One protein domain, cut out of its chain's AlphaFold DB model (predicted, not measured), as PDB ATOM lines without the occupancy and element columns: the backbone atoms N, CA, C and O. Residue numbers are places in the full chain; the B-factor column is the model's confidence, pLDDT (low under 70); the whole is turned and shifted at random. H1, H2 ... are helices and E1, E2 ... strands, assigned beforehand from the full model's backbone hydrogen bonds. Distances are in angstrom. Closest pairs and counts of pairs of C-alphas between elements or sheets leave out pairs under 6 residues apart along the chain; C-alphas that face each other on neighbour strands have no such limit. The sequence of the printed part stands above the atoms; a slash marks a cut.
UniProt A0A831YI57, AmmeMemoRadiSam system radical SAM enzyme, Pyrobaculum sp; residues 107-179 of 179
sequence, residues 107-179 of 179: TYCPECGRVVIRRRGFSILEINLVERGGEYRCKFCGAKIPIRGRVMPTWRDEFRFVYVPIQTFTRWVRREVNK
ATOM      1  N   THR A 107     -35.969  -4.107  48.014       97.75
ATOM      2  CA  THR A 107     -35.125  -5.135  47.389       97.75
ATOM      3  C   THR A 107     -34.994  -6.311  48.345       97.75
ATOM      4  O   THR A 107     -34.496  -6.154  49.464       97.75
ATOM      5  N   TYR A 108     -35.402  -7.489  47.886       98.25
ATOM      6  CA  TYR A 108     -35.265  -8.753  48.602       98.25
ATOM      7  C   TYR A 108     -34.066  -9.536  48.068       98.25
ATOM      8  O   TYR A 108     -33.734  -9.458  46.888       98.25
ATOM      9  N   CYS A 109     -33.392 -10.284  48.938       98.44
ATOM     10  CA  CYS A 109     -32.387 -11.243  48.500       98.44
ATOM     11  C   CYS A 109     -33.082 -12.414  47.786       98.44
ATOM     12  O   CYS A 109     -33.938 -13.037  48.419       98.44
ATOM     13  N   PRO A 110     -32.704 -12.754  46.539       97.50
ATOM     14  CA  PRO A 110     -33.337 -13.853  45.811       97.50
ATOM     15  C   PRO A 110     -33.077 -15.220  46.461       97.50
ATOM     16  O   PRO A 110     -33.897 -16.115  46.330       97.50
ATOM     17  N   GLU A 111     -31.985 -15.362  47.222       97.94
ATOM     18  CA  GLU A 111     -31.603 -16.638  47.840       97.94
ATOM     19  C   GLU A 111     -32.257 -16.883  49.208       97.94
ATOM     20  O   GLU A 111     -32.616 -18.008  49.532       97.94
ATOM     21  N   CYS A 112     -32.395 -15.853  50.056       98.12
ATOM     22  CA  CYS A 112     -32.915 -16.027  51.425       98.12
ATOM     23  C   CYS A 112     -34.215 -15.274  51.723       98.12
ATOM     24  O   CYS A 112     -34.700 -15.316  52.854       98.12
ATOM     25  N   GLY A 113     -34.752 -14.523  50.760       97.50
ATOM     26  CA  GLY A 113     -36.016 -13.796  50.892       97.50
ATOM     27  C   GLY A 113     -36.003 -12.622  51.878       97.50
ATOM     28  O   GLY A 113     -37.027 -11.971  52.060       97.50
ATOM     29  N   ARG A 114     -34.875 -12.306  52.528       98.56
ATOM     30  CA  ARG A 114     -34.781 -11.168  53.460       98.56
ATOM     31  C   ARG A 114     -34.612  -9.844  52.720       98.56
ATOM     32  O   ARG A 114     -33.938  -9.777  51.693       98.56
ATOM     33  N   VAL A 115     -35.165  -8.771  53.288       98.38
ATOM     34  CA  VAL A 115     -35.021  -7.405  52.762       98.38
ATOM     35  C   VAL A 115     -33.565  -6.948  52.871       98.38
ATOM     36  O   VAL A 115     -33.032  -6.787  53.972       98.38
ATOM     37  N   VAL A 116     -32.927  -6.714  51.723       98.31
ATOM     38  CA  VAL A 116     -31.561  -6.178  51.638       98.31
ATOM     39  C   VAL A 116     -31.528  -4.661  51.458       98.31
ATOM     40  O   VAL A 116     -30.570  -4.027  51.890       98.31
ATOM     41  N   ILE A 117     -32.576  -4.063  50.885       97.44
ATOM     42  CA  ILE A 117     -32.791  -2.610  50.903       97.44
ATOM     43  C   ILE A 117     -34.264  -2.347  51.200       97.44
ATOM     44  O   ILE A 117     -35.126  -2.724  50.406       97.44
ATOM     45  N   ARG A 118     -34.546  -1.689  52.329       97.56
ATOM     46  CA  ARG A 118     -35.899  -1.257  52.701       97.56
ATOM     47  C   ARG A 118     -36.093   0.188  52.271       97.56
ATOM     48  O   ARG A 118     -35.235   1.026  52.547       97.56
ATOM     49  N   ARG A 119     -37.206   0.478  51.605       95.00
ATOM     50  CA  ARG A 119     -37.525   1.813  51.075       95.00
ATOM     51  C   ARG A 119     -38.901   2.271  51.544       95.00
ATOM     52  O   ARG A 119     -39.651   1.471  52.088       95.00
ATOM     53  N   ARG A 120     -39.183   3.556  51.356       93.81
ATOM     54  CA  ARG A 120     -40.531   4.130  51.333       93.81
ATOM     55  C   ARG A 120     -40.527   5.272  50.330       93.81
ATOM     56  O   ARG A 120     -39.966   6.330  50.614       93.81
ATOM     57  N   GLY A 121     -41.104   5.046  49.151       91.06
ATOM     58  CA  GLY A 121     -40.948   5.965  48.025       91.06
ATOM     59  C   GLY A 121     -39.464   6.199  47.715       91.06
ATOM     60  O   GLY A 121     -38.698   5.252  47.554       91.06
ATOM     61  N   PHE A 122     -39.041   7.463  47.689       88.44
ATOM     62  CA  PHE A 122     -37.652   7.827  47.396       88.44
ATOM     63  C   PHE A 122     -36.685   7.703  48.589       88.44
ATOM     64  O   PHE A 122     -35.471   7.832  48.414       88.44
ATOM     65  N   SER A 123     -37.188   7.444  49.797       90.50
ATOM     66  CA  SER A 123     -36.359   7.306  50.996       90.50
ATOM     67  C   SER A 123     -35.857   5.873  51.165       90.50
ATOM     68  O   SER A 123     -36.626   4.915  51.061       90.50
ATOM     69  N   ILE A 124     -34.575   5.721  51.498       93.25
ATOM     70  CA  ILE A 124     -33.999   4.445  51.935       93.25
ATOM     71  C   ILE A 124     -34.075   4.400  53.460       93.25
ATOM     72  O   ILE A 124     -33.567   5.286  54.135       93.25
ATOM     73  N   LEU A 125     -34.718   3.367  54.000       93.62
ATOM     74  CA  LEU A 125     -34.926   3.199  55.440       93.62
ATOM     75  C   LEU A 125     -33.895   2.253  56.055       93.62
ATOM     76  O   LEU A 125     -33.477   2.448  57.192       93.62
ATOM     77  N   GLU A 126     -33.464   1.238  55.305       95.56
ATOM     78  CA  GLU A 126     -32.420   0.308  55.734       95.56
ATOM     79  C   GLU A 126     -31.591  -0.180  54.553       95.56
ATOM     80  O   GLU A 126     -32.124  -0.465  53.478       95.56
ATOM     81  N   ILE A 127     -30.296  -0.375  54.800       96.56
ATOM     82  CA  ILE A 127     -29.378  -1.060  53.893       96.56
ATOM     83  C   ILE A 127     -28.766  -2.237  54.640       96.56
ATOM     84  O   ILE A 127     -28.065  -2.082  55.637       96.56
ATOM     85  N   ASN A 128     -29.038  -3.426  54.122       97.44
ATOM     86  CA  ASN A 128     -28.692  -4.713  54.700       97.44
ATOM     87  C   ASN A 128     -27.741  -5.483  53.758       97.44
ATOM     88  O   ASN A 128     -27.880  -6.688  53.533       97.44
ATOM     89  N   LEU A 129     -26.776  -4.752  53.199       96.81
ATOM     90  CA  LEU A 129     -25.756  -5.229  52.270       96.81
ATOM     91  C   LEU A 129     -24.367  -5.087  52.894       96.81
ATOM     92  O   LEU A 129     -24.119  -4.158  53.658       96.81
ATOM     93  N   VAL A 130     -23.461  -5.990  52.532       95.88
ATOM     94  CA  VAL A 130     -22.027  -5.882  52.820       95.88
ATOM     95  C   VAL A 130     -21.263  -5.807  51.507       95.88
ATOM     96  O   VAL A 130     -21.580  -6.537  50.570       95.88
ATOM     97  N   GLU A 131     -20.271  -4.927  51.428       95.25
ATOM     98  CA  GLU A 131     -19.387  -4.836  50.266       95.25
ATOM     99  C   GLU A 131     -18.160  -5.726  50.485       95.25
ATOM    100  O   GLU A 131     -17.504  -5.649  51.526       95.25
ATOM    101  N   ARG A 132     -17.861  -6.609  49.528       91.12
ATOM    102  CA  ARG A 132     -16.665  -7.464  49.539       91.12
ATOM    103  C   ARG A 132     -16.089  -7.539  48.132       91.12
ATOM    104  O   ARG A 132     -16.766  -8.016  47.229       91.12
ATOM    105  N   GLY A 133     -14.851  -7.076  47.955       88.31
ATOM    106  CA  GLY A 133     -14.169  -7.115  46.655       88.31
ATOM    107  C   GLY A 133     -14.877  -6.311  45.557       88.31
ATOM    108  O   GLY A 133     -14.875  -6.734  44.408       88.31
ATOM    109  N   GLY A 134     -15.529  -5.196  45.910       89.62
ATOM    110  CA  GLY A 134     -16.300  -4.372  44.967       89.62
ATOM    111  C   GLY A 134     -17.673  -4.941  44.589       89.62
ATOM    112  O   GLY A 134     -18.319  -4.431  43.675       89.62
ATOM    113  N   GLU A 135     -18.137  -5.991  45.273       94.38
ATOM    114  CA  GLU A 135     -19.466  -6.571  45.081       94.38
ATOM    115  C   GLU A 135     -20.336  -6.397  46.324       94.38
ATOM    116  O   GLU A 135     -19.881  -6.607  47.453       94.38
ATOM    117  N   TYR A 136     -21.620  -6.109  46.118       97.25
ATOM    118  CA  TYR A 136     -22.604  -6.136  47.193       97.25
ATOM    119  C   TYR A 136     -23.115  -7.553  47.439       97.25
ATOM    120  O   TYR A 136     -23.477  -8.292  46.520       97.25
ATOM    121  N   ARG A 137     -23.170  -7.932  48.713       97.62
ATOM    122  CA  ARG A 137     -23.660  -9.229  49.178       97.62
ATOM    123  C   ARG A 137     -24.712  -9.048  50.256       97.62
ATOM    124  O   ARG A 137     -24.655  -8.115  51.054       97.62
ATOM    125  N   CYS A 138     -25.672  -9.961  50.299       98.38
ATOM    126  CA  CYS A 138     -26.668 -10.026  51.354       98.38
ATOM    127  C   CYS A 138     -25.977 -10.187  52.714       98.38
ATOM    128  O   CYS A 138     -25.226 -11.146  52.905       98.38
ATOM    129  N   LYS A 139     -26.270  -9.309  53.686       98.25
ATOM    130  CA  LYS A 139     -25.673  -9.412  55.032       98.25
ATOM    131  C   LYS A 139     -26.068 -10.686  55.790       98.25
ATOM    132  O   LYS A 139     -25.454 -11.002  56.801       98.25
ATOM    133  N   PHE A 140     -27.120 -11.372  55.340       98.44
ATOM    134  CA  PHE A 140     -27.718 -12.500  56.048       98.44
ATOM    135  C   PHE A 140     -27.258 -13.868  55.535       98.44
ATOM    136  O   PHE A 140     -27.041 -14.757  56.347       98.44
ATOM    137  N   CYS A 141     -27.125 -14.047  54.216       98.31
ATOM    138  CA  CYS A 141     -26.732 -15.329  53.610       98.31
ATOM    139  C   CYS A 141     -25.487 -15.243  52.712       98.31
ATOM    140  O   CYS A 141     -25.037 -16.258  52.197       98.31
ATOM    141  N   GLY A 142     -24.928 -14.049  52.483       97.75
ATOM    142  CA  GLY A 142     -23.720 -13.866  51.666       97.75
ATOM    143  C   GLY A 142     -23.921 -13.942  50.147       97.75
ATOM    144  O   GLY A 142     -22.957 -13.722  49.404       97.75
ATOM    145  N   ALA A 143     -25.150 -14.195  49.679       97.88
ATOM    146  CA  ALA A 143     -25.503 -14.183  48.262       97.88
ATOM    147  C   ALA A 143     -25.152 -12.843  47.604       97.88
ATOM    148  O   ALA A 143     -25.366 -11.783  48.199       97.88
ATOM    149  N   LYS A 144     -24.627 -12.883  46.377       96.94
ATOM    150  CA  LYS A 144     -24.351 -11.679  45.587       96.94
ATOM    151  C   LYS A 144     -25.665 -10.990  45.227       96.94
ATOM    152  O   LYS A 144     -26.600 -11.642  44.778       96.94
ATOM    153  N   ILE A 145     -25.722  -9.676  45.421       97.50
ATOM    154  CA  ILE A 145     -26.841  -8.833  44.999       97.50
ATOM    155  C   ILE A 145     -26.308  -7.927  43.883       97.50
ATOM    156  O   ILE A 145     -25.346  -7.196  44.132       97.50
ATOM    157  N   PRO A 146     -26.875  -7.967  42.664       94.25
ATOM    158  CA  PRO A 146     -26.318  -7.320  41.477       94.25
ATOM    159  C   PRO A 146     -26.550  -5.801  41.463       94.25
ATOM    160  O   PRO A 146     -26.908  -5.234  40.449       94.25
ATOM    161  N   ILE A 147     -26.340  -5.110  42.580       91.44
ATOM    162  CA  ILE A 147     -26.451  -3.651  42.651       91.44
ATOM    163  C   ILE A 147     -25.169  -3.015  42.113       91.44
ATOM    164  O   ILE A 147     -24.059  -3.436  42.449       91.44
ATOM    165  N   ARG A 148     -25.326  -1.972  41.298       88.81
ATOM    166  CA  ARG A 148     -24.234  -1.132  40.795       88.81
ATOM    167  C   ARG A 148     -24.232   0.230  41.488       88.81
ATOM    168  O   ARG A 148     -25.252   0.690  41.992       88.81
ATOM    169  N   GLY A 149     -23.073   0.883  41.491       88.06
ATOM    170  CA  GLY A 149     -22.870   2.177  42.146       88.06
ATOM    171  C   GLY A 149     -22.323   2.049  43.567       88.06
ATOM    172  O   GLY A 149     -21.805   1.005  43.949       88.06
ATOM    173  N   ARG A 150     -22.395   3.142  44.332       88.31
ATOM    174  CA  ARG A 150     -21.905   3.217  45.716       88.31
ATOM    175  C   ARG A 150     -23.028   3.637  46.650       88.31
ATOM    176  O   ARG A 150     -23.765   4.575  46.352       88.31
ATOM    177  N   VAL A 151     -23.111   2.996  47.810       88.62
ATOM    178  CA  VAL A 151     -23.973   3.459  48.903       88.62
ATOM    179  C   VAL A 151     -23.382   4.743  49.490       88.62
ATOM    180  O   VAL A 151     -22.383   4.713  50.203       88.62
ATOM    181  N   MET A 152     -23.994   5.886  49.183       88.50
ATOM    182  CA  MET A 152     -23.559   7.180  49.716       88.50
ATOM    183  C   MET A 152     -24.101   7.407  51.129       88.50
ATOM    184  O   MET A 152     -25.310   7.265  51.295       88.50
ATOM    185  N   PRO A 153     -23.290   7.846  52.114       87.06
ATOM    186  CA  PRO A 153     -23.733   8.081  53.497       87.06
ATOM    187  C   PRO A 153     -24.977   8.967  53.625       87.06
ATOM    188  O   PRO A 153     -25.783   8.763  54.530       87.06
ATOM    189  N   THR A 154     -25.178   9.860  52.652       88.12
ATOM    190  CA  THR A 154     -26.322  10.769  52.539       88.12
ATOM    191  C   THR A 154     -27.679  10.071  52.439       88.12
ATOM    192  O   THR A 154     -28.714  10.723  52.350       88.12
ATOM    193  N   TRP A 155     -27.745   8.734  52.363       87.88
ATOM    194  CA  TRP A 155     -29.028   8.010  52.390       87.88
ATOM    195  C   TRP A 155     -29.719   8.113  53.751       87.88
ATOM    196  O   TRP A 155     -30.929   7.927  53.820       87.88
ATOM    197  N   ARG A 156     -28.956   8.444  54.799       85.12
ATOM    198  CA  ARG A 156     -29.451   8.719  56.151       85.12
ATOM    199  C   ARG A 156     -29.829  10.182  56.374       85.12
ATOM    200  O   ARG A 156     -30.343  10.500  57.440       85.12
ATOM    201  N   ASP A 157     -29.568  11.057  55.406       85.19
ATOM    202  CA  ASP A 157     -29.861  12.476  55.555       85.19
ATOM    203  C   ASP A 157     -31.369  12.693  55.432       85.19
ATOM    204  O   ASP A 157     -31.973  12.423  54.391       85.19
ATOM    205  N   GLU A 158     -31.980  13.236  56.480       74.50
ATOM    206  CA  GLU A 158     -33.412  13.565  56.483       74.50
ATOM    207  C   GLU A 158     -33.756  14.648  55.444       74.50
ATOM    208  O   GLU A 158     -34.870  14.700  54.927       74.50
ATOM    209  N   PHE A 159     -32.770  15.462  55.057       75.12
ATOM    210  CA  PHE A 159     -32.903  16.568  54.106       75.12
ATOM    211  C   PHE A 159     -32.540  16.183  52.665       75.12
ATOM    212  O   PHE A 159     -32.146  17.029  51.868       75.12
ATOM    213  N   ARG A 160     -32.646  14.907  52.285       74.81
ATOM    214  CA  ARG A 160     -32.296  14.478  50.920       74.81
ATOM    215  C   ARG A 160     -33.277  14.991  49.852       74.81
ATOM    216  O   ARG A 160     -32.894  15.163  48.699       74.81
ATOM    217  N   PHE A 161     -34.522  15.260  50.250       73.25
ATOM    218  CA  PHE A 161     -35.578  15.824  49.406       73.25
ATOM    219  C   PHE A 161     -36.111  17.112  50.037       73.25
ATOM    220  O   PHE A 161     -37.195  17.135  50.614       73.25
ATOM    221  N   VAL A 162     -35.325  18.189  49.966       73.56
ATOM    222  CA  VAL A 162     -35.804  19.516  50.376       73.56
ATOM    223  C   VAL A 162     -36.576  20.138  49.225       73.56
ATOM    224  O   VAL A 162     -36.124  20.148  48.080       73.56
ATOM    225  N   TYR A 163     -37.740  20.691  49.544       77.12
ATOM    226  CA  TYR A 163     -38.454  21.547  48.618       77.12
ATOM    227  C   TYR A 163     -37.615  22.793  48.316       77.12
ATOM    228  O   TYR A 163     -37.375  23.620  49.194       77.12
ATOM    229  N   VAL A 164     -37.183  22.931  47.065       79.19
ATOM    230  CA  VAL A 164     -36.602  24.177  46.565       79.19
ATOM    231  C   VAL A 164     -37.745  24.968  45.930       79.19
ATOM    232  O   VAL A 164     -38.246  24.537  44.888       79.19
ATOM    233  N   PRO A 165     -38.186  26.098  46.515       82.56
ATOM    234  CA  PRO A 165     -39.234  26.930  45.934       82.56
ATOM    235  C   PRO A 165     -38.690  27.642  44.692       82.56
ATOM    236  O   PRO A 165     -38.389  28.830  44.714       82.56
ATOM    237  N   ILE A 166     -38.519  26.924  43.583       82.69
ATOM    238  CA  ILE A 166     -37.883  27.468  42.380       82.69
ATOM    239  C   ILE A 166     -38.603  28.729  41.899       82.69
ATOM    240  O   ILE A 166     -37.955  29.666  41.448       82.69
ATOM    241  N   GLN A 167     -39.917  28.828  42.105       83.88
ATOM    242  CA  GLN A 167     -40.710  30.012  41.794       83.88
ATOM    243  C   GLN A 167     -40.301  31.275  42.570       83.88
ATOM    244  O   GLN A 167     -40.458  32.362  42.025       83.88
ATOM    245  N   THR A 168     -39.753  31.171  43.790       85.62
ATOM    246  CA  THR A 168     -39.241  32.349  44.521       85.62
ATOM    247  C   THR A 168     -37.902  32.830  43.972       85.62
ATOM    248  O   THR A 168     -37.527  33.976  44.196       85.62
ATOM    249  N   PHE A 169     -37.187  31.972  43.239       82.56
ATOM    250  CA  PHE A 169     -35.883  32.270  42.639       82.56
ATOM    251  C   PHE A 169     -35.938  32.421  41.110       82.56
ATOM    252  O   PHE A 169     -34.936  32.762  40.485       82.56
ATOM    253  N   THR A 170     -37.095  32.176  40.492       86.31
ATOM    254  CA  THR A 170     -37.263  32.192  39.035       86.31
ATOM    255  C   THR A 170     -37.831  33.520  38.571       86.31
ATOM    256  O   THR A 170     -38.935  33.913  38.944       86.31
ATOM    257  N   ARG A 171     -37.109  34.185  37.668       85.44
ATOM    258  CA  ARG A 171     -37.633  35.317  36.905       85.44
ATOM    259  C   ARG A 171     -38.354  34.796  35.664       85.44
ATOM    260  O   ARG A 171     -37.716  34.424  34.682       85.44
ATOM    261  N   TRP A 172     -39.680  34.791  35.694       83.94
ATOM    262  CA  TRP A 172     -40.491  34.422  34.537       83.94
ATOM    263  C   TRP A 172     -40.438  35.522  33.473       83.94
ATOM    264  O   TRP A 172     -40.643  36.698  33.773       83.94
ATOM    265  N   VAL A 173     -40.173  35.145  32.222       85.75
ATOM    266  CA  VAL A 173     -40.224  36.057  31.073       85.75
ATOM    267  C   VAL A 173     -41.285  35.540  30.118       85.75
ATOM    268  O   VAL A 173     -41.157  34.445  29.572       85.75
ATOM    269  N   ARG A 174     -42.341  36.328  29.908       81.75
ATOM    270  CA  ARG A 174     -43.343  36.034  28.885       81.75
ATOM    271  C   ARG A 174     -42.698  36.245  27.517       81.75
ATOM    272  O   ARG A 174     -42.297  37.356  27.190       81.75
ATOM    273  N   ARG A 175     -42.574  35.175  26.735       80.50
ATOM    274  CA  ARG A 175     -42.185  35.240  25.323       80.50
ATOM    275  C   ARG A 175     -43.466  35.261  24.498       80.50
ATOM    276  O   ARG A 175     -44.302  34.372  24.657       80.50
ATOM    277  N   GLU A 176     -43.634  36.269  23.652       82.38
ATOM    278  CA  GLU A 176     -44.639  36.203  22.593       82.38
ATOM    279  C   GLU A 176     -44.188  35.129  21.606       82.38
ATOM    280  O   GLU A 176     -43.115  35.219  21.010       82.38
ATOM    281  N   VAL A 177     -44.963  34.051  21.517       76.06
ATOM    282  CA  VAL A 177     -44.741  33.006  20.521       76.06
ATOM    283  C   VAL A 177     -45.547  33.440  19.305       76.06
ATOM    284  O   VAL A 177     -46.775  33.358  19.332       76.06
ATOM    285  N   ASN A 178     -44.877  33.981  18.283       68.88
ATOM    286  CA  ASN A 178     -45.526  34.227  16.996       68.88
ATOM    287  C   ASN A 178     -46.032  32.876  16.475       68.88
ATOM    288  O   ASN A 178     -45.244  31.937  16.348       68.88
ATOM    289  N   LYS A 179     -47.351  32.776  16.287       54.91
ATOM    290  CA  LYS A 179     -48.013  31.628  15.659       54.91
ATOM    291  C   LYS A 179     -47.725  31.589  14.168       54.91
ATOM    292  O   LYS A 179     -47.660  32.686  13.570       54.91
TER     293      LYS A 179
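What this domain is: This is residues 107 to 179 of the 179 residues of the protein "AmmeMemoRadiSam system radical SAM enzyme" of Pyrobaculum sp (UniProt A0A831YI57). With little regular structure, the domain is a small head of two strand hairpins, E1-E2 and E3-E4, with short H1 next to E2. A long tail, residues 162 to 179 including H2, sticks out and makes the length. Of 73 printed residues, 27 are in named elements, in order E1 E2 E3 E4 H1 H2, class mixed. The whole is extended: radius of gyration of the C-alphas 20.3 A, spans 63 by 31 by 23 A.

Where its parts are: E1, residues 115 to 120, runs 12.9 A from C-alpha 115 at (-35.021, -7.405, 52.762); E2, 123 to 127, runs 11.3 A. E3 is 129 to 132, E4 135 to 138, H1 153 to 156, and H2 166 to 169, ending at (-35.883, 32.270, 42.639).

How they stand to each other: In the antiparallel hairpin E1 and E2, N 118 and O 126 are within hydrogen-bond range, 2.9 A. E2 runs on into E3 at 57 degrees. In the antiparallel hairpin E3 and E4, N 130 and O 137 are 2.9 A apart. The closest C-alphas of E2 and H1, Ile 124 and Trp 155, are 6.1 A apart. Both helices are too short for an O i to N i+4 pair.

The domain as a whole: The printed part has no cut. The E4 to H1 link is long. Residues 178 to 179 have pLDDT under 70.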